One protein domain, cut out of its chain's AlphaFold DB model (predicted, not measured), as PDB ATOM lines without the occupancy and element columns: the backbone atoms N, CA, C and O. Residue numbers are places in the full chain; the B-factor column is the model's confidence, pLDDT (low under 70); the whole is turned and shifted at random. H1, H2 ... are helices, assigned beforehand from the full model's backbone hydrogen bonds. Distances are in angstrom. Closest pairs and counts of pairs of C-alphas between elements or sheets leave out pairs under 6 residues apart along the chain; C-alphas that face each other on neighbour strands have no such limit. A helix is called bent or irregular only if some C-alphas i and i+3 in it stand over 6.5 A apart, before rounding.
ATOM      1  N   ASN A  44     114.640 112.987 150.270       92.75
ATOM      2  CA  ASN A  44     113.314 113.513 150.618       92.75
ATOM      3  C   ASN A  44     112.690 114.337 149.479       92.75
ATOM      4  O   ASN A  44     111.477 114.292 149.284       92.75
ATOM      5  N   GLU A  45     113.504 115.080 148.727       90.62
ATOM      6  CA  GLU A  45     113.041 115.872 147.582       90.62
ATOM      7  C   GLU A  45     112.724 114.967 146.389       90.62
ATOM      8  O   GLU A  45     111.647 115.095 145.807       90.62
ATOM      9  N   TYR A  46     113.585 113.982 146.098       94.06
ATOM     10  CA  TYR A  46     113.266 112.923 145.135       94.06
ATOM     11  C   TYR A  46     111.975 112.187 145.513       94.06
ATOM     12  O   TYR A  46     111.127 111.966 144.654       94.06
ATOM     13  N   LYS A  47     111.785 111.844 146.793       94.81
ATOM     14  CA  LYS A  47     110.587 111.135 147.264       94.81
ATOM     15  C   LYS A  47     109.315 111.945 147.042       94.81
ATOM     16  O   LYS A  47     108.379 111.425 146.450       94.81
ATOM     17  N   TYR A  48     109.314 113.222 147.417       93.88
ATOM     18  CA  TYR A  48     108.190 114.122 147.149       93.88
ATOM     19  C   TYR A  48     107.875 114.242 145.643       93.88
ATOM     20  O   TYR A  48     106.708 114.258 145.251       93.88
ATOM     21  N   ILE A  49     108.905 114.292 144.791       93.62
ATOM     22  CA  ILE A  49     108.751 114.344 143.328       93.62
ATOM     23  C   ILE A  49     108.150 113.039 142.786       93.62
ATOM     24  O   ILE A  49     107.184 113.092 142.024       93.62
ATOM     25  N   PHE A  50     108.677 111.876 143.179       97.19
ATOM     26  CA  PHE A  50     108.205 110.589 142.663       97.19
ATOM     27  C   PHE A  50     106.840 110.170 143.218       97.19
ATOM     28  O   PHE A  50     106.068 109.560 142.480       97.19
ATOM     29  N   GLU A  51     106.493 110.531 144.456       97.62
ATOM     30  CA  GLU A  51     105.144 110.322 144.997       97.62
ATOM     31  C   GLU A  51     104.087 111.073 144.158       97.62
ATOM     32  O   GLU A  51     103.092 110.464 143.759       97.62
ATOM     33  N   ASP A  52     104.332 112.340 143.781       96.19
ATOM     34  CA  ASP A  52     103.468 113.091 142.849       96.19
ATOM     35  C   ASP A  52     103.425 112.454 141.450       96.19
ATOM     36  O   ASP A  52     102.344 112.249 140.898       96.19
ATOM     37  N   VAL A  53     104.585 112.119 140.879       97.44
ATOM     38  CA  VAL A  53     104.709 111.559 139.520       97.44
ATOM     39  C   VAL A  53     103.976 110.221 139.390       97.44
ATOM     40  O   VAL A  53     103.173 110.050 138.471       97.44
ATOM     41  N   VAL A  54     104.180 109.294 140.331       97.94
ATOM     42  CA  VAL A  54     103.526 107.977 140.322       97.94
ATOM     43  C   VAL A  54     102.026 108.107 140.600       97.94
ATOM     44  O   VAL A  54     101.225 107.465 139.913       97.94
ATOM     45  N   GLN A  55     101.614 108.959 141.549       97.62
ATOM     46  CA  GLN A  55     100.194 109.225 141.801       97.62
ATOM     47  C   GLN A  55      99.516 109.813 140.556       97.62
ATOM     48  O   GLN A  55      98.410 109.397 140.199       97.62
ATOM     49  N   ARG A  56     100.168 110.762 139.875       96.75
ATOM     50  CA  ARG A  56      99.614 111.411 138.684       96.75
ATOM     51  C   ARG A  56      99.548 110.477 137.491       96.75
ATOM     52  O   ARG A  56      98.477 110.418 136.892       96.75
ATOM     53  N   GLY A  57     100.601 109.715 137.193       97.12
ATOM     54  CA  GLY A  57     100.598 108.728 136.107       97.12
ATOM     55  C   GLY A  57      99.440 107.736 136.241       97.12
ATOM     56  O   GLY A  57      98.607 107.639 135.340       97.12
ATOM     57  N   LYS A  58      99.282 107.131 137.427       96.19
ATOM     58  CA  LYS A  58      98.139 106.257 137.757       96.19
ATOM     59  C   LYS A  58      96.794 106.986 137.627       96.19
ATOM     60  O   LYS A  58      95.843 106.461 137.051       96.19
ATOM     61  N   SER A  59      96.703 108.239 138.087       97.12
ATOM     62  CA  SER A  59      95.472 109.038 137.958       97.12
ATOM     63  C   SER A  59      95.092 109.394 136.514       97.12
ATOM     64  O   SER A  59      93.924 109.687 136.249       97.12
ATOM     65  N   MET A  60      96.030 109.348 135.559       96.25
ATOM     66  CA  MET A  60      95.724 109.642 134.158       96.25
ATOM     67  C   MET A  60      94.830 108.580 133.514       96.25
ATOM     68  O   MET A  60      94.158 108.915 132.537       96.25
ATOM     69  N   ASN A  61      94.763 107.351 134.046       92.75
ATOM     70  CA  ASN A  61      94.011 106.232 133.460       92.75
ATOM     71  C   ASN A  61      94.381 106.043 131.970       92.75
ATOM     72  O   ASN A  61      93.598 106.346 131.060       92.75
ATOM     73  N   VAL A  62      95.633 105.660 131.725       95.06
ATOM     74  CA  VAL A  62      96.147 105.226 130.412       95.06
ATOM     75  C   VAL A  62      96.022 103.703 130.280       95.06
ATOM     76  O   VAL A  62      95.503 103.056 131.186       95.06
ATOM     77  N   ASP A  63      96.449 103.124 129.156       91.19
ATOM     78  CA  ASP A  63      96.553 101.665 129.060       91.19
ATOM     79  C   ASP A  63      97.646 101.121 130.000       91.19
ATOM     80  O   ASP A  63      98.689 101.754 130.189       91.19
ATOM     81  N   ASN A  64      97.431  99.929 130.562       86.12
ATOM     82  CA  ASN A  64      98.364  99.310 131.507       86.12
ATOM     83  C   ASN A  64      99.746  99.030 130.886       86.12
ATOM     84  O   ASN A  64     100.748  99.097 131.596       86.12
ATOM     85  N   GLY A  65      99.827  98.750 129.580       92.75
ATOM     86  CA  GLY A  65     101.094  98.593 128.860       92.75
ATOM     87  C   GLY A  65     101.857  99.908 128.653       92.75
ATOM     88  O   GLY A  65     103.035  99.884 128.297       92.75
ATOM     89  N   LEU A  66     101.206 101.049 128.901       96.50
ATOM     90  CA  LEU A  66     101.763 102.392 128.734       96.50
ATOM     91  C   LEU A  66     101.993 103.129 130.070       96.50
ATOM     92  O   LEU A  66     102.785 104.068 130.098       96.50
ATOM     93  N   GLU A  67     101.372 102.709 131.184       97.75
ATOM     94  CA  GLU A  67     101.490 103.393 132.489       97.75
ATOM     95  C   GLU A  67     102.952 103.614 132.914       97.75
ATOM     96  O   GLU A  67     103.305 104.731 133.292       97.75
ATOM     97  N   LYS A  68     103.825 102.601 132.787       97.12
ATOM     98  CA  LYS A  68     105.264 102.733 133.091       97.12
ATOM     99  C   LYS A  68     105.917 103.877 132.309       97.12
ATOM    100  O   LYS A  68     106.592 104.727 132.884       97.12
ATOM    101  N   TRP A  69     105.692 103.903 131.002       97.94
ATOM    102  CA  TRP A  69     106.277 104.887 130.094       97.94
ATOM    103  C   TRP A  69     105.742 106.303 130.370       97.94
ATOM    104  O   TRP A  69     106.504 107.266 130.322       97.94
ATOM    105  N   VAL A  70     104.466 106.431 130.757       98.38
ATOM    106  CA  VAL A  70     103.850 107.701 131.188       98.38
ATOM    107  C   VAL A  70     104.413 108.188 132.526       98.38
ATOM    108  O   VAL A  70     104.655 109.384 132.680       98.38
ATOM    109  N   ILE A  71     104.650 107.287 133.484       98.19
ATOM    110  CA  ILE A  71     105.286 107.617 134.769       98.19
ATOM    111  C   ILE A  71     106.725 108.110 134.550       98.19
ATOM    112  O   ILE A  71     107.091 109.132 135.129       98.19
ATOM    113  N   ARG A  72     107.513 107.460 133.677       96.81
ATOM    114  CA  ARG A  72     108.863 107.937 133.318       96.81
ATOM    115  C   ARG A  72     108.832 109.316 132.664       96.81
ATOM    116  O   ARG A  72     109.427 110.235 133.209       96.81
ATOM    117  N   ALA A  73     108.037 109.501 131.605       96.12
ATOM    118  CA  ALA A  73     107.885 110.793 130.923       96.12
ATOM    119  C   ALA A  73     107.521 111.941 131.891       96.12
ATOM    120  O   ALA A  73     108.074 113.039 131.822       96.12
ATOM    121  N   LEU A  74     106.625 111.674 132.851       96.00
ATOM    122  CA  LEU A  74     106.287 112.612 133.925       96.00
ATOM    123  C   LEU A  74     107.461 112.904 134.874       96.00
ATOM    124  O   LEU A  74     107.603 114.045 135.309       96.00
ATOM    125  N   GLY A  75     108.276 111.903 135.210       94.31
ATOM    126  CA  GLY A  75     109.476 112.053 136.037       94.31
ATOM    127  C   GLY A  75     110.576 112.848 135.338       94.31
ATOM    128  O   GLY A  75     111.053 113.842 135.888       94.31
ATOM    129  N   ASP A  76     110.922 112.458 134.114       91.19
ATOM    130  CA  ASP A  76     112.011 113.035 133.321       91.19
ATOM    131  C   ASP A  76     111.773 114.528 133.047       91.19
ATOM    132  O   ASP A  76     112.656 115.362 133.264       91.19
ATOM    133  N   GLU A  77     110.546 114.898 132.660       91.31
ATOM    134  CA  GLU A  77     110.150 116.293 132.445       91.31
ATOM    135  C   GLU A  77     110.144 117.099 133.762       91.31
ATOM    136  O   GLU A  77     110.596 118.250 133.792       91.31
ATOM    137  N   LYS A  78     109.675 116.506 134.870       90.06
ATOM    138  CA  LYS A  78     109.569 117.193 136.168       90.06
ATOM    139  C   LYS A  78     110.925 117.393 136.847       90.06
ATOM    140  O   LYS A  78     111.114 118.408 137.517       90.06
ATOM    141  N   LEU A  79     111.878 116.483 136.644       88.25
ATOM    142  CA  LEU A  79     113.266 116.631 137.086       88.25
ATOM    143  C   LEU A  79     114.020 117.628 136.190       88.25
ATOM    144  O   LEU A  79     114.508 118.652 136.676       88.25
ATOM    145  N   THR A  80     114.066 117.367 134.880       85.81
ATOM    146  CA  THR A  80     114.904 118.115 133.925       85.81
ATOM    147  C   THR A  80     114.384 119.535 133.695       85.81
ATOM    148  O   THR A  80     115.089 120.517 133.929       85.81
ATOM    149  N   ASN A  81     113.121 119.650 133.279       80.25
ATOM    150  CA  ASN A  81     112.517 120.902 132.812       80.25
ATOM    151  C   ASN A  81     111.630 121.576 133.868       80.25
ATOM    152  O   ASN A  81     111.162 122.697 133.657       80.25
ATOM    153  N   LYS A  82     111.427 120.925 135.023       86.44
ATOM    154  CA  LYS A  82     110.770 121.484 136.220       86.44
ATOM    155  C   LYS A  82     109.338 121.958 135.950       86.44
ATOM    156  O   LYS A  82     108.847 122.896 136.582       86.44
ATOM    157  N   ARG A  83     108.665 121.281 135.014       91.25
ATOM    158  CA  ARG A  83     107.261 121.487 134.641       91.25
ATOM    159  C   ARG A  83     106.475 120.183 134.727       91.25
ATOM    160  O   ARG A  83     107.040 119.100 134.818       91.25
ATOM    161  N   ASP A  84     105.158 120.313 134.643       92.69
ATOM    162  CA  ASP A  84     104.223 119.198 134.662       92.69
ATOM    163  C   ASP A  84     103.605 118.972 133.278       92.69
ATOM    164  O   ASP A  84     103.040 119.895 132.694       92.69
ATOM    165  N   LEU A  85     103.685 117.735 132.773       92.69
ATOM    166  CA  LEU A  85     103.007 117.329 131.540       92.69
ATOM    167  C   LEU A  85     101.489 117.241 131.719       92.69
ATOM    168  O   LEU A  85     100.982 116.785 132.754       92.69
ATOM    169  N   THR A  86     100.769 117.581 130.652       96.62
ATOM    170  CA  THR A  86      99.385 117.140 130.442       96.62
ATOM    171  C   THR A  86      99.327 115.640 130.118       96.62
ATOM    172  O   THR A  86     100.328 115.030 129.740       96.62
ATOM    173  N   LYS A  87      98.133 115.028 130.211       97.25
ATOM    174  CA  LYS A  87      97.944 113.626 129.792       97.25
ATOM    175  C   LYS A  87      98.322 113.409 128.325       97.25
ATOM    176  O   LYS A  87      98.909 112.381 128.014       97.25
ATOM    177  N   GLU A  88      97.990 114.344 127.439       97.75
ATOM    178  CA  GLU A  88      98.253 114.220 126.000       97.75
ATOM    179  C   GLU A  88      99.759 114.196 125.703       97.75
ATOM    180  O   GLU A  88     100.234 113.285 125.030       97.75
ATOM    181  N   GLU A  89     100.527 115.123 126.283       97.69
ATOM    182  CA  GLU A  89     101.987 115.143 126.134       97.69
ATOM    183  C   GLU A  89     102.647 113.893 126.727       97.69
ATOM    184  O   GLU A  89     103.481 113.282 126.065       97.69
ATOM    185  N   ALA A  90     102.258 113.491 127.944       97.44
ATOM    186  CA  ALA A  90     102.832 112.323 128.609       97.44
ATOM    187  C   ALA A  90     102.501 111.017 127.872       97.44
ATOM    188  O   ALA A  90     103.370 110.163 127.730       97.44
ATOM    189  N   THR A  91     101.277 110.882 127.345       97.75
ATOM    190  CA  THR A  91     100.879 109.734 126.510       97.75
ATOM    191  C   THR A  91     101.709 109.702 125.227       97.75
ATOM    192  O   THR A  91     102.287 108.671 124.911       97.75
ATOM    193  N   LYS A  92     101.868 110.840 124.538       97.56
ATOM    194  CA  LYS A  92     102.651 110.922 123.297       97.56
ATOM    195  C   LYS A  92     104.147 110.642 123.504       97.56
ATOM    196  O   LYS A  92     104.759 109.963 122.682       97.56
ATOM    197  N   GLN A  93     104.749 111.167 124.576       97.12
ATOM    198  CA  GLN A  93     106.142 110.862 124.931       97.12
ATOM    199  C   GLN A  93     106.304 109.372 125.269       97.12
ATOM    200  O   GLN A  93     107.255 108.745 124.810       97.12
ATOM    201  N   ALA A  94     105.351 108.792 126.003       97.44
ATOM    202  CA  ALA A  94     105.337 107.376 126.349       97.44
ATOM    203  C   ALA A  94     105.184 106.450 125.130       97.44
ATOM    204  O   ALA A  94     105.883 105.443 125.043       97.44
ATOM    205  N   GLU A  95     104.303 106.791 124.184       97.62
ATOM    206  CA  GLU A  95     104.123 106.068 122.918       97.62
ATOM    207  C   GLU A  95     105.416 106.083 122.091       97.62
ATOM    208  O   GLU A  95     105.887 105.025 121.679       97.62
ATOM    209  N   TYR A  96     106.034 107.258 121.921       97.00
ATOM    210  CA  TYR A  96     107.315 107.383 121.219       97.00
ATOM    211  C   TYR A  96     108.428 106.587 121.915       97.00
ATOM    212  O   TYR A  96     109.111 105.812 121.254       97.00
ATOM    213  N   ALA A  97     108.588 106.721 123.235       96.19
ATOM    214  CA  ALA A  97     109.633 106.023 123.987       96.19
ATOM    215  C   ALA A  97     109.481 104.494 123.923       96.19
ATOM    216  O   ALA A  97     110.469 103.788 123.725       96.19
ATOM    217  N   LYS A  98     108.245 103.988 124.027       96.38
ATOM    218  CA  LYS A  98     107.942 102.561 123.893       96.38
ATOM    219  C   LYS A  98     108.269 102.049 122.485       96.38
ATOM    220  O   LYS A  98     108.992 101.067 122.362       96.38
ATOM    221  N   SER A  99     107.781 102.709 121.434       96.81
ATOM    222  CA  SER A  99     108.027 102.253 120.058       96.81
ATOM    223  C   SER A  99     109.471 102.467 119.596       96.81
ATOM    224  O   SER A  99     109.958 101.685 118.788       96.81
ATOM    225  N   TYR A 100     110.181 103.462 120.136       96.94
ATOM    226  CA  TYR A 100     111.619 103.622 119.919       96.94
ATOM    227  C   TYR A 100     112.410 102.484 120.572       96.94
ATOM    228  O   TYR A 100     113.346 101.978 119.968       96.94
ATOM    229  N   TYR A 101     112.023 102.045 121.776       96.62
ATOM    230  CA  TYR A 101     112.624 100.877 122.422       96.62
ATOM    231  C   TYR A 101     112.396  99.591 121.612       96.62
ATOM    232  O   TYR A 101     113.354  98.880 121.325       96.62
ATOM    233  N   GLU A 102     111.159  99.336 121.177       96.88
ATOM    234  CA  GLU A 102     110.817  98.149 120.377       96.88
ATOM    235  C   GLU A 102     111.586  98.127 119.036       96.88
ATOM    236  O   GLU A 102     112.193  97.116 118.688       96.88
ATOM    237  N   ALA A 103     111.664  99.262 118.330       98.06
ATOM    238  CA  ALA A 103     112.444  99.379 117.095       98.06
ATOM    239  C   ALA A 103     113.972  99.330 117.324       98.06
ATOM    240  O   ALA A 103     114.717  98.879 116.454       98.06
ATOM    241  N   LEU A 104     114.462  99.773 118.487       97.62
ATOM    242  CA  LEU A 104     115.872  99.670 118.876       97.62
ATOM    243  C   LEU A 104     116.284  98.208 119.084       97.62
ATOM    244  O   LEU A 104     117.366  97.823 118.638       97.62
ATOM    245  N   GLU A 105     115.440  97.391 119.720       97.38
ATOM    246  CA  GLU A 105     115.659  95.943 119.835       97.38
ATOM    247  C   GLU A 105     115.670  95.278 118.446       97.38
ATOM    248  O   GLU A 105     116.637  94.594 118.104       97.38
ATOM    249  N   GLU A 106     114.656  95.551 117.617       97.56
ATOM    250  CA  GLU A 106     114.498  94.981 116.270       97.56
ATOM    251  C   GLU A 106     115.690  95.301 115.347       97.56
ATOM    252  O   GLU A 106     116.303  94.393 114.781       97.56
ATOM    253  N   VAL A 107     116.097  96.573 115.246       98.25
ATOM    254  CA  VAL A 107     117.245  96.981 114.413       98.25
ATOM    255  C   VAL A 107     118.568  96.420 114.954       98.25
ATOM    256  O   VAL A 107     119.454  96.071 114.167       98.25
ATOM    257  N   SER A 108     118.719  96.292 116.279       97.94
ATOM    258  CA  SER A 108     119.921  95.695 116.883       97.94
ATOM    259  C   SER A 108     120.055  94.213 116.531       97.94
ATOM    260  O   SER A 108     121.140  93.777 116.133       97.94
ATOM    261  N   GLU A 109     118.966  93.445 116.611       97.69
ATOM    262  CA  GLU A 109     118.984  92.021 116.280       97.69
ATOM    263  C   GLU A 109     119.059  91.787 114.763       97.69
ATOM    264  O   GLU A 109     120.005  91.143 114.304       97.69
ATOM    265  N   GLU A 110     118.141  92.344 113.965       97.44
ATOM    266  CA  GLU A 110     118.053  92.026 112.532       97.44
ATOM    267  C   GLU A 110     119.229  92.569 111.709       97.44
ATOM    268  O   GLU A 110     119.757  91.866 110.842       97.44
ATOM    269  N   LYS A 111     119.653  93.819 111.953       97.81
ATOM    270  CA  LYS A 111     120.701  94.460 111.144       97.81
ATOM    271  C   LYS A 111     122.104  94.196 111.686       97.81
ATOM    272  O   LYS A 111     123.039  94.015 110.903       97.81
ATOM    273  N   TYR A 112     122.261  94.191 113.010       97.69
ATOM    274  CA  TYR A 112     123.573  94.141 113.660       97.69
ATOM    275  C   TYR A 112     123.892  92.802 114.342       97.69
ATOM    276  O   TYR A 112     125.042  92.601 114.739       97.69
ATOM    277  N   ASN A 113     122.938  91.862 114.414       97.62
ATOM    278  CA  ASN A 113     123.077  90.576 115.109       97.62
ATOM    279  C   ASN A 113     123.486  90.774 116.589       97.62
ATOM    280  O   ASN A 113     124.335  90.057 117.130       97.62
ATOM    281  N   ILE A 114     122.900  91.782 117.240       97.94
ATOM    282  CA  ILE A 114     123.081  92.104 118.657       97.94
ATOM    283  C   ILE A 114     121.737  91.934 119.367       97.94
ATOM    284  O   ILE A 114     120.843  92.762 119.236       97.94
ATOM    285  N   SER A 115     121.639  90.885 120.177       96.38
ATOM    286  CA  SER A 115     120.597  90.703 121.188       96.38
ATOM    287  C   SER A 115     121.241  90.267 122.510       96.38
ATOM    288  O   SER A 115     122.404  89.846 122.542       96.38
ATOM    289  N   ILE A 116     120.534  90.443 123.628       96.69
ATOM    290  CA  ILE A 116     121.006  90.128 124.984       96.69
ATOM    291  C   ILE A 116     119.979  89.202 125.632       96.69
ATOM    292  O   ILE A 116     118.776  89.381 125.471       96.69
ATOM    293  N   SER A 117     120.447  88.186 126.357       96.75
ATOM    294  CA  SER A 117     119.545  87.269 127.064       96.75
ATOM    295  C   SER A 117     119.180  87.796 128.453       96.75
ATOM    296  O   SER A 117     120.020  88.409 129.113       96.75
ATOM    297  N   ASP A 118     117.974  87.475 128.938       96.12
ATOM    298  CA  ASP A 118     117.522  87.797 130.303       96.12
ATOM    299  C   ASP A 118     118.574  87.485 131.375       96.12
ATOM    300  O   ASP A 118     118.823  88.307 132.250       96.12
ATOM    301  N   ALA A 119     119.212  86.313 131.290       97.62
ATOM    302  CA  ALA A 119     120.198  85.861 132.269       97.62
ATOM    303  C   ALA A 119     121.509  86.664 132.222       97.62
ATOM    304  O   ALA A 119     122.138  86.864 133.256       97.62
ATOM    305  N   GLU A 120     121.913  87.134 131.039       97.06
ATOM    306  CA  GLU A 120     123.080  88.007 130.887       97.06
ATOM    307  C   GLU A 120     122.789  89.404 131.449       97.06
ATOM    308  O   GLU A 120     123.616  89.979 132.156       97.06
ATOM    309  N   LEU A 121     121.590  89.930 131.183       97.62
ATOM    310  CA  LEU A 121     121.167  91.227 131.695       97.62
ATOM    311  C   LEU A 121     120.998  91.202 133.223       97.62
ATOM    312  O   LEU A 121     121.479  92.110 133.895       97.62
ATOM    313  N   ASP A 122     120.410  90.146 133.790       97.62
ATOM    314  CA  ASP A 122     120.314  89.957 135.245       97.62
ATOM    315  C   ASP A 122     121.706  89.866 135.902       97.62
ATOM    316  O   ASP A 122     121.903  90.383 137.007       97.62
ATOM    317  N   GLU A 123     122.688  89.246 135.236       97.44
ATOM    318  CA  GLU A 123     124.082  89.195 135.696       97.44
ATOM    319  C   GLU A 123     124.767  90.572 135.612       97.44
ATOM    320  O   GLU A 123     125.415  90.987 136.577       97.44
ATOM    321  N   TRP A 124     124.583  91.321 134.519       97.25
ATOM    322  CA  TRP A 124     125.101  92.690 134.373       97.25
ATOM    323  C   TRP A 124     124.497  93.627 135.433       97.25
ATOM    324  O   TRP A 124     125.238  94.314 136.138       97.25
ATOM    325  N   ILE A 125     123.173  93.582 135.645       96.06
ATOM    326  CA  ILE A 125     122.478  94.364 136.684       96.06
ATOM    327  C   ILE A 125     123.003  93.990 138.078       96.06
ATOM    328  O   ILE A 125     123.295  94.873 138.886       96.06
ATOM    329  N   SER A 126     123.179  92.692 138.352       96.69
ATOM    330  CA  SER A 126     123.691  92.198 139.640       96.69
ATOM    331  C   SER A 126     125.132  92.641 139.927       96.69
ATOM    332  O   SER A 126     125.469  92.902 141.082       96.69
ATOM    333  N   ASN A 127     125.983  92.722 138.901       94.62
ATOM    334  CA  ASN A 127     127.401  93.071 139.035       94.62
ATOM    335  C   ASN A 127     127.688  94.584 138.950       94.62
ATOM    336  O   ASN A 127     128.735  95.016 139.430       94.62
ATOM    337  N   GLY A 128     126.785  95.381 138.368       91.88
ATOM    338  CA  GLY A 128     126.901  96.839 138.254       91.88
ATOM    339  C   GLY A 128     125.863  97.590 139.107       91.88
ATOM    340  O   GLY A 128     126.156  97.899 140.264       91.88
ATOM    341  N   PRO A 129     124.669  97.909 138.565       90.44
ATOM    342  CA  PRO A 129     123.608  98.661 139.248       90.44
ATOM    343  C   PRO A 129     123.270  98.226 140.681       90.44
ATOM    344  O   PRO A 129     123.137  99.085 141.546       90.44
ATOM    345  N   ASP A 130     123.157  96.924 140.967       93.19
ATOM    346  CA  ASP A 130     122.811  96.428 142.313       93.19
ATOM    347  C   ASP A 130     123.930  96.667 143.357       93.19
ATOM    348  O   ASP A 130     123.688  96.509 144.555       93.19
ATOM    349  N   GLN A 131     125.147  97.056 142.946       91.50
ATOM    350  CA  GLN A 131     126.270  97.329 143.859       91.50
ATOM    351  C   GLN A 131     126.219  98.727 144.506       91.50
ATOM    352  O   GLN A 131     126.931  98.969 145.482       91.50
ATOM    353  N   HIS A 132     125.399  99.649 143.986       85.69
ATOM    354  CA  HIS A 132     125.315 101.036 144.459       85.69
ATOM    355  C   HIS A 132     123.856 101.496 144.563       85.69
ATOM    356  O   HIS A 132     123.106 101.440 143.596       85.69
ATOM    357  N   GLU A 133     123.452 101.984 145.738       80.19
ATOM    358  CA  GLU A 133     122.071 102.395 146.006       80.19
ATOM    359  C   GLU A 133     121.929 103.928 145.954       80.19
ATOM    360  O   GLU A 133     122.395 104.644 146.846       80.19
ATOM    361  N   PHE A 134     121.275 104.450 144.911       87.88
ATOM    362  CA  PHE A 134     121.164 105.899 144.688       87.88
ATOM    363  C   PHE A 134     119.911 106.516 145.354       87.88
ATOM    364  O   PHE A 134     118.834 105.913 145.324       87.88
ATOM    365  N   PRO A 135     119.977 107.753 145.903       91.06
ATOM    366  CA  PRO A 135     118.825 108.427 146.524       91.06
ATOM    367  C   PRO A 135     117.580 108.524 145.626       91.06
ATOM    368  O   PRO A 135     116.466 108.317 146.106       91.06
ATOM    369  N   GLN A 136     117.783 108.797 144.333       91.56
ATOM    370  CA  GLN A 136     116.749 108.874 143.294       91.56
ATOM    371  C   GLN A 136     116.066 107.515 143.073       91.56
ATOM    372  O   GLN A 136     114.848 107.402 143.180       91.56
ATOM    373  N   GLN A 137     116.869 106.472 142.851       92.38
ATOM    374  CA  GLN A 137     116.447 105.085 142.626       92.38
ATOM    375  C   GLN A 137     115.626 104.537 143.807       92.38
ATOM    376  O   GLN A 137     114.548 103.977 143.613       92.38
ATOM    377  N   ARG A 138     116.080 104.780 145.046       95.44
ATOM    378  CA  ARG A 138     115.328 104.449 146.270       95.44
ATOM    379  C   ARG A 138     113.969 105.131 146.326       95.44
ATOM    380  O   ARG A 138     112.960 104.479 146.575       95.44
ATOM    381  N   ALA A 139     113.953 106.447 146.131       96.06
ATOM    382  CA  ALA A 139     112.740 107.247 146.209       96.06
ATOM    383  C   ALA A 139     111.705 106.829 145.149       96.06
ATOM    384  O   ALA A 139     110.515 106.762 145.454       96.06
ATOM    385  N   TYR A 140     112.159 106.489 143.940       96.56
ATOM    386  CA  TYR A 140     111.298 106.013 142.860       96.56
ATOM    387  C   TYR A 140     110.738 104.608 143.133       96.56
ATOM    388  O   TYR A 140     109.528 104.405 143.024       96.56
ATOM    389  N   ALA A 141     111.578 103.669 143.591       97.38
ATOM    390  CA  ALA A 141     111.132 102.341 144.016       97.38
ATOM    391  C   ALA A 141     110.076 102.429 145.134       97.38
ATOM    392  O   ALA A 141     108.999 101.844 145.016       97.38
ATOM    393  N   GLU A 142     110.334 103.228 146.178       98.12
ATOM    394  CA  GLU A 142     109.387 103.445 147.278       98.12
ATOM    395  C   GLU A 142     108.051 104.044 146.796       98.12
ATOM    396  O   GLU A 142     106.995 103.573 147.218       98.12
ATOM    397  N   ALA A 143     108.073 105.027 145.886       98.00
ATOM    398  CA  ALA A 143     106.863 105.637 145.324       98.00
ATOM    399  C   ALA A 143     106.049 104.668 144.442       98.00
ATOM    400  O   ALA A 143     104.817 104.726 144.416       98.00
ATOM    401  N   LEU A 144     106.718 103.747 143.740       97.75
ATOM    402  CA  LEU A 144     106.072 102.675 142.976       97.75
ATOM    403  C   LEU A 144     105.501 101.558 143.869       97.75
ATOM    404  O   LEU A 144     104.587 100.857 143.431       97.75
ATOM    405  N   GLY A 145     105.991 101.423 145.107       98.12
ATOM    406  CA  GLY A 145     105.669 100.323 146.023       98.12
ATOM    407  C   GLY A 145     106.576  99.095 145.856       98.12
ATOM    408  O   GLY A 145     106.172  97.987 146.201       98.12
ATOM    409  N   LEU A 146     107.777  99.289 145.307       98.06
ATOM    410  CA  LEU A 146     108.761  98.261 144.968       98.06
ATOM    411  C   LEU A 146     109.986  98.322 145.893       98.06
ATOM    412  O   LEU A 146     110.283  99.342 146.514       98.06
ATOM    413  N   THR A 147     110.757  97.236 145.936       97.19
ATOM    414  CA  THR A 147     112.161  97.293 146.380       97.19
ATOM    415  C   THR A 147     113.063  97.780 145.241       97.19
ATOM    416  O   THR A 147     112.720  97.610 144.074       97.19
ATOM    417  N   VAL A 148     114.253  98.317 145.550       96.19
ATOM    418  CA  VAL A 148     115.246  98.697 144.519       96.19
ATOM    419  C   VAL A 148     115.600  97.513 143.609       96.19
ATOM    420  O   VAL A 148     115.716  97.690 142.403       96.19
ATOM    421  N   LYS A 149     115.667  96.280 144.134       96.25
ATOM    422  CA  LYS A 149     115.912  95.102 143.288       96.25
ATOM    423  C   LYS A 149     114.768  94.837 142.298       96.25
ATOM    424  O   LYS A 149     115.037  94.495 141.156       96.25
ATOM    425  N   GLN A 150     113.510  95.018 142.697       97.88
ATOM    426  CA  GLN A 150     112.373  94.884 141.774       97.88
ATOM    427  C   GLN A 150     112.291  96.052 140.788       97.88
ATOM    428  O   GLN A 150     111.930  95.850 139.630       97.88
ATOM    429  N   LEU A 151     112.680  97.262 141.208       97.00
ATOM    430  CA  LEU A 151     112.873  98.364 140.273       97.00
ATOM    431  C   LEU A 151     113.874  97.946 139.189       97.00
ATOM    432  O   LEU A 151     113.544  98.014 138.013       97.00
ATOM    433  N   ASN A 152     115.036  97.416 139.577       96.19
ATOM    434  CA  ASN A 152     116.101  97.106 138.629       96.19
ATOM    435  C   ASN A 152     115.809  95.880 137.735       96.19
ATOM    436  O   ASN A 152     116.001  95.947 136.524       96.19
ATOM    437  N   HIS A 153     115.350  94.764 138.318       97.31
ATOM    438  CA  HIS A 153     115.209  93.464 137.631       97.31
ATOM    439  C   HIS A 153     113.819  93.218 137.021       97.31
ATOM    440  O   HIS A 153     113.661  92.276 136.251       97.31
ATOM    441  N   GLU A 154     112.803  94.030 137.343       96.31
ATOM    442  CA  GLU A 154     111.427  93.843 136.844       96.31
ATOM    443  C   GLU A 154     110.895  95.096 136.131       96.31
ATOM    444  O   GLU A 154     110.405  95.012 135.004       96.31
ATOM    445  N   TYR A 155     110.978  96.268 136.769       96.50
ATOM    446  CA  TYR A 155     110.301  97.476 136.284       96.50
ATOM    447  C   TYR A 155     111.130  98.260 135.256       96.50
ATOM    448  O   TYR A 155     110.641  98.505 134.156       96.50
ATOM    449  N   ASP A 156     112.377  98.610 135.576       95.25
ATOM    450  CA  ASP A 156     113.310  99.386 134.744       95.25
ATOM    451  C   ASP A 156     114.358  98.527 134.011       95.25
ATOM    452  O   ASP A 156     115.308  99.061 133.436       95.25
ATOM    453  N   LYS A 157     114.158  97.201 133.953       95.94
ATOM    454  CA  LYS A 157     115.041  96.255 133.243       95.94
ATOM    455  C   LYS A 157     115.351  96.682 131.801       95.94
ATOM    456  O   LYS A 157     116.482  96.532 131.347       95.94
ATOM    457  N   ASP A 158     114.386  97.273 131.099       95.50
ATOM    458  CA  ASP A 158     114.554  97.773 129.728       95.50
ATOM    459  C   ASP A 158     115.518  98.971 129.606       95.50
ATOM    460  O   ASP A 158     116.156  99.124 128.568       95.50
ATOM    461  N   LEU A 159     115.700  99.791 130.650       94.12
ATOM    462  CA  LEU A 159     116.695 100.878 130.638       94.12
ATOM    463  C   LEU A 159     118.123 100.315 130.706       94.12
ATOM    464  O   LEU A 159     119.043 100.809 130.046       94.12
ATOM    465  N   TYR A 160     118.300  99.234 131.466       95.81
ATOM    466  CA  TYR A 160     119.549  98.481 131.496       95.81
ATOM    467  C   TYR A 160     119.753  97.691 130.196       95.81
ATOM    468  O   TYR A 160     120.864  97.690 129.674       95.81
ATOM    469  N   HIS A 161     118.691  97.124 129.603       97.31
ATOM    470  CA  HIS A 161     118.779  96.483 128.287       97.31
ATOM    471  C   HIS A 161     119.280  97.462 127.216       97.31
ATOM    472  O   HIS A 161     120.260  97.167 126.539       97.31
ATOM    473  N   GLN A 162     118.694  98.664 127.135       95.06
ATOM    474  CA  GLN A 162     119.166  99.733 126.243       95.06
ATOM    475  C   GLN A 162     120.640 100.071 126.474       95.06
ATOM    476  O   GLN A 162     121.394 100.214 125.515       95.06
ATOM    477  N   THR A 163     121.064 100.181 127.735       93.81
ATOM    478  CA  THR A 163     122.457 100.493 128.093       93.81
ATOM    479  C   THR A 163     123.419  99.439 127.537       93.81
ATOM    480  O   THR A 163     124.341  99.788 126.800       93.81
ATOM    481  N   VAL A 164     123.153  98.153 127.786       95.69
ATOM    482  CA  VAL A 164     124.002  97.047 127.310       95.69
ATOM    483  C   VAL A 164     123.901  96.851 125.787       95.69
ATOM    484  O   VAL A 164     124.892  96.482 125.150       95.69
ATOM    485  N   LEU A 165     122.753  97.157 125.161       95.44
ATOM    486  CA  LEU A 165     122.641  97.221 123.698       95.44
ATOM    487  C   LEU A 165     123.594  98.283 123.138       95.44
ATOM    488  O   LEU A 165     124.383  97.969 122.249       95.44
ATOM    489  N   TYR A 166     123.581  99.511 123.671       94.38
ATOM    490  CA  TYR A 166     124.480 100.576 123.211       94.38
ATOM    491  C   TYR A 166     125.963 100.234 123.439       94.38
ATOM    492  O   TYR A 166     126.758 100.422 122.517       94.38
ATOM    493  N   GLU A 167     126.335  99.655 124.589       94.12
ATOM    494  CA  GLU A 167     127.699  99.153 124.852       94.12
ATOM    495  C   GLU A 167     128.181  98.175 123.762       94.12
ATOM    496  O   GLU A 167     129.326  98.250 123.306       94.12
ATOM    497  N   ARG A 168     127.299  97.278 123.300       95.81
ATOM    498  CA  ARG A 168     127.580  96.307 122.228       95.81
ATOM    499  C   ARG A 168     127.556  96.923 120.828       95.81
ATOM    500  O   ARG A 168     128.358  96.535 119.978       95.81
ATOM    501  N   LEU A 169     126.654  97.872 120.584       96.00
ATOM    502  CA  LEU A 169     126.471  98.543 119.296       96.00
ATOM    503  C   LEU A 169     127.653  99.445 118.943       96.00
ATOM    504  O   LEU A 169     128.121  99.382 117.809       96.00
ATOM    505  N   ILE A 170     128.161 100.254 119.881       95.81
ATOM    506  CA  ILE A 170     129.222 101.252 119.638       95.81
ATOM    507  C   ILE A 170     130.384 100.714 118.773       95.81
ATOM    508  O   ILE A 170     130.619 101.288 117.707       95.81
ATOM    509  N   PRO A 171     131.087  99.611 119.115       96.88
ATOM    510  CA  PRO A 171     132.197  99.107 118.296       96.88
ATOM    511  C   PRO A 171     131.774  98.586 116.909       96.88
ATOM    512  O   PRO A 171     132.591  98.559 115.985       96.88
ATOM    513  N   VAL A 172     130.511  98.187 116.731       97.56
ATOM    514  CA  VAL A 172     129.967  97.757 115.433       97.56
ATOM    515  C   VAL A 172     129.575  98.968 114.580       97.56
ATOM    516  O   VAL A 172     129.961  99.035 113.413       97.56
ATOM    517  N   LEU A 173     128.914  99.968 115.169       97.25
ATOM    518  CA  LEU A 173     128.565 101.232 114.513       97.25
ATOM    519  C   LEU A 173     129.817 102.026 114.115       97.25
ATOM    520  O   LEU A 173     129.860 102.576 113.016       97.25
ATOM    521  N   GLN A 174     130.875 102.021 114.937       97.88
ATOM    522  CA  GLN A 174     132.175 102.620 114.592       97.88
ATOM    523  C   GLN A 174     132.750 102.050 113.290       97.88
ATOM    524  O   GLN A 174     133.229 102.786 112.420       97.88
ATOM    525  N   LYS A 175     132.668 100.725 113.136       97.38
ATOM    526  CA  LYS A 175     133.130 100.001 111.951       97.38
ATOM    527  C   LYS A 175     132.225 100.237 110.736       97.38
ATOM    528  O   LYS A 175     132.746 100.434 109.643       97.38
ATOM    529  N   GLU A 176     130.907 100.214 110.923       96.88
ATOM    530  CA  GLU A 176     129.913 100.379 109.850       96.88
ATOM    531  C   GLU A 176     129.897 101.812 109.296       96.88
ATOM    532  O   GLU A 176     129.901 102.033 108.086       96.88
ATOM    533  N   TYR A 177     129.927 102.810 110.180       96.94
ATOM    534  CA  TYR A 177     129.826 104.223 109.819       96.94
ATOM    535  C   TYR A 177     131.172 104.907 109.552       96.94
ATOM    536  O   TYR A 177     131.173 106.079 109.155       96.94
ATOM    537  N   GLY A 178     132.291 104.206 109.769       97.44
ATOM    538  CA  GLY A 178     133.647 104.676 109.477       97.44
ATOM    539  C   GLY A 178     134.105 105.864 110.330       97.44
ATOM    540  O   GLY A 178     134.853 106.707 109.837       97.44
ATOM    541  N   THR A 179     133.638 105.965 111.576       96.12
ATOM    542  CA  THR A 179     133.954 107.070 112.498       96.12
ATOM    543  C   THR A 179     134.066 106.579 113.940       96.12
ATOM    544  O   THR A 179     133.559 105.513 114.270       96.12
ATOM    545  N   GLN A 180     134.714 107.363 114.802       94.75
ATOM    546  CA  GLN A 180     134.736 107.164 116.260       94.75
ATOM    547  C   GLN A 180     134.015 108.290 117.020       94.75
ATOM    548  O   GLN A 180     133.966 108.261 118.241       94.75
ATOM    549  N   ASP A 181     133.450 109.259 116.296       95.50
ATOM    550  CA  ASP A 181     132.698 110.404 116.817       95.50
ATOM    551  C   ASP A 181     131.320 109.968 117.345       95.50
ATOM    552  O   ASP A 181     130.440 109.609 116.555       95.50
ATOM    553  N   GLY A 182     131.135 109.981 118.669       90.31
ATOM    554  CA  GLY A 182     129.921 109.514 119.333       90.31
ATOM    555  C   GLY A 182     128.645 110.288 119.006       90.31
ATOM    556  O   GLY A 182     127.560 109.707 119.079       90.31
ATOM    557  N   GLU A 183     128.729 111.558 118.597       91.94
ATOM    558  CA  GLU A 183     127.556 112.308 118.130       91.94
ATOM    559  C   GLU A 183     127.113 111.781 116.760       91.94
ATOM    560  O   GLU A 183     125.943 111.443 116.576       91.94
ATOM    561  N   ILE A 184     128.056 111.591 115.831       94.56
ATOM    562  CA  ILE A 184     127.778 111.058 114.487       94.56
ATOM    563  C   ILE A 184     127.313 109.592 114.539       94.56
ATOM    564  O   ILE A 184     126.467 109.194 113.733       94.56
ATOM    565  N   LEU A 185     127.839 108.769 115.457       94.25
ATOM    566  CA  LEU A 185     127.340 107.402 115.668       94.25
ATOM    567  C   LEU A 185     125.880 107.416 116.133       94.25
ATOM    568  O   LEU A 185     125.046 106.694 115.580       94.25
ATOM    569  N   ARG A 186     125.583 108.260 117.128       91.75
ATOM    570  CA  ARG A 186     124.267 108.388 117.759       91.75
ATOM    571  C   ARG A 186     123.229 108.925 116.780       91.75
ATOM    572  O   ARG A 186     122.182 108.306 116.654       91.75
ATOM    573  N   GLU A 187     123.522 109.999 116.042       94.88
ATOM    574  CA  GLU A 187     122.606 110.578 115.044       94.88
ATOM    575  C   GLU A 187     122.251 109.565 113.944       94.88
ATOM    576  O   GLU A 187     121.072 109.357 113.645       94.88
ATOM    577  N   LYS A 188     123.258 108.895 113.363       97.25
ATOM    578  CA  LYS A 188     123.045 107.915 112.286       97.25
ATOM    579  C   LYS A 188     122.193 106.735 112.742       97.25
ATOM    580  O   LYS A 188     121.247 106.381 112.047       97.25
ATOM    581  N   PHE A 189     122.510 106.149 113.893       97.06
ATOM    582  CA  PHE A 189     121.796 104.974 114.385       97.06
ATOM    583  C   PHE A 189     120.399 105.319 114.916       97.06
ATOM    584  O   PHE A 189     119.439 104.621 114.603       97.06
ATOM    585  N   HIS A 190     120.247 106.448 115.618       95.50
ATOM    586  CA  HIS A 190     118.941 106.981 116.016       95.50
ATOM    587  C   HIS A 190     118.017 107.162 114.807       95.50
ATOM    588  O   HIS A 190     116.855 106.762 114.848       95.50
ATOM    589  N   LYS A 191     118.549 107.687 113.693       97.38
ATOM    590  CA  LYS A 191     117.804 107.807 112.439       97.38
ATOM    591  C   LYS A 191     117.353 106.455 111.874       97.38
ATOM    592  O   LYS A 191     116.262 106.388 111.313       97.38
ATOM    593  N   GLU A 192     118.159 105.401 111.987       97.50
ATOM    594  CA  GLU A 192     117.763 104.061 111.533       97.50
ATOM    595  C   GLU A 192     116.624 103.487 112.379       97.50
ATOM    596  O   GLU A 192     115.666 102.964 111.815       97.50
ATOM    597  N   VAL A 193     116.674 103.665 113.704       97.75
ATOM    598  CA  VAL A 193     115.573 103.294 114.608       97.75
ATOM    599  C   VAL A 193     114.311 104.101 114.278       97.75
ATOM    600  O   VAL A 193     113.246 103.521 114.083       97.75
ATOM    601  N   GLU A 194     114.415 105.424 114.099       96.75
ATOM    602  CA  GLU A 194     113.270 106.243 113.682       96.75
ATOM    603  C   GLU A 194     112.717 105.853 112.304       96.75
ATOM    604  O   GLU A 194     111.521 106.019 112.067       96.75
ATOM    605  N   ASP A 195     113.546 105.402 111.359       97.00
ATOM    606  CA  ASP A 195     113.101 104.923 110.042       97.00
ATOM    607  C   ASP A 195     112.480 103.514 110.085       97.00
ATOM    608  O   ASP A 195     111.686 103.210 109.198       97.00
ATOM    609  N   ALA A 196     112.749 102.712 111.124       96.38
ATOM    610  CA  ALA A 196     112.066 101.441 111.393       96.38
ATOM    611  C   ALA A 196     110.690 101.611 112.081       96.38
ATOM    612  O   ALA A 196     109.808 100.776 111.912       96.38
ATOM    613  N   MET A 197     110.451 102.720 112.792       94.69
ATOM    614  CA  MET A 197     109.170 103.032 113.462       94.69
ATOM    615  C   MET A 197     108.006 103.433 112.508       94.69
ATOM    616  O   MET A 197     107.083 104.125 112.949       94.69
ATOM    617  N   LYS A 198     108.051 103.105 111.204       82.44
ATOM    618  CA  LYS A 198     107.226 103.737 110.143       82.44
ATOM    619  C   LYS A 198     106.412 102.773 109.270       82.44
ATOM    620  O   LYS A 198     105.198 103.045 109.127       82.44
TER     621      LYS A 198
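What this domain is: This is residues 44 to 198 of the 198 residues of an uncharacterized protein of Bacillus sp. THAF10 (UniProt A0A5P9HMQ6). Two long helices, H3 and H7, run the same way and draw together as a V, and H8 packs on both where they meet. The hairpin of H1 and H2 joins with H5 and H6 to close the wide end of the V into a ring, while H4 packs on residues 160 to 164 of H7. The printed part has 155 residues with eight named helices, H1 to H8 in order, and no named strand: the class is all helix, with mostly crossed packing. It is compact, with a radius of gyration of the C-alphas of 16.8 A and spans of 46 by 36 by 27 A.

How they stand to each other: Start at H1, residues 44 to 59, which forms a helical hairpin with H2, residues 67 to 80; they touch, closest at the C-alphas of Gly 57 and Ile 71, 5.0 A apart, and run opposite ways at a steep tilt of 40 degrees. With residues 69 to 74 alone, H2 touches H3, residues 87 to 112, about perpendicular at 75 degrees; the closest C-alphas, of Trp 69 and Ala 94, are 4.6 A apart. Go on to H4, residues 118 to 127, H5, residues 135 to 144, and H6, residues 148 to 155. H5 touches H1, the same way at a shallow tilt of 31 degrees, with the C-alphas of Lys 47 and Ala 139 closest at 4.6 A. H5 also touches H6, closest at the C-alphas of Ala 141 and Val 148, 5.5 A. H7, residues 157 to 177, touches H4 with residues 160 to 164 alone, closest at the C-alphas of Leu 121 and His 161, 6.7 A. H3 touches H7 with residues 101 to 112 alone, closest at the C-alphas of Ser 108 and Leu 165, 7.5 A, at a steep tilt of 50 degrees. H8, residues 182 to 196, touches H3, about perpendicular at 80 degrees, with the C-alphas of Ala 103 and Val 193 closest at 5.6 A. H8 also touches H7, closest at the C-alphas of Leu 173 and Leu 185, 6.4 A. H1 and H8 are apart. Every O i to N i+4 pair is within hydrogen-bond range in H1 to H6 and H8, and 14 of 17 are in H7.

Where its parts are: Find C-alpha 44 at (113.314, 113.513, 150.618), where H1 begins its 22.3 A. H2 spans 20.0 A; H3, the longest, runs 36.0 A from C-alpha 87 at (97.944, 113.626, 129.792). H7 spans 28.8 A, has a kink of 46 degrees near residue 171 and is only just irregular, C-alphas 168 and 171 being 6.7 A apart. H8 spans 21.1 A and ends at C-alpha 196, (112.066, 101.441, 111.393).

The domain as a whole: The two C-alphas farthest apart, of Ser 59 and Gly 178, are 47.8 A apart. The printed part has no cut and no long link, and it ends at the chain's last residue, Lys 198. Its mean pLDDT is 95.3, and no printed residue is under 70.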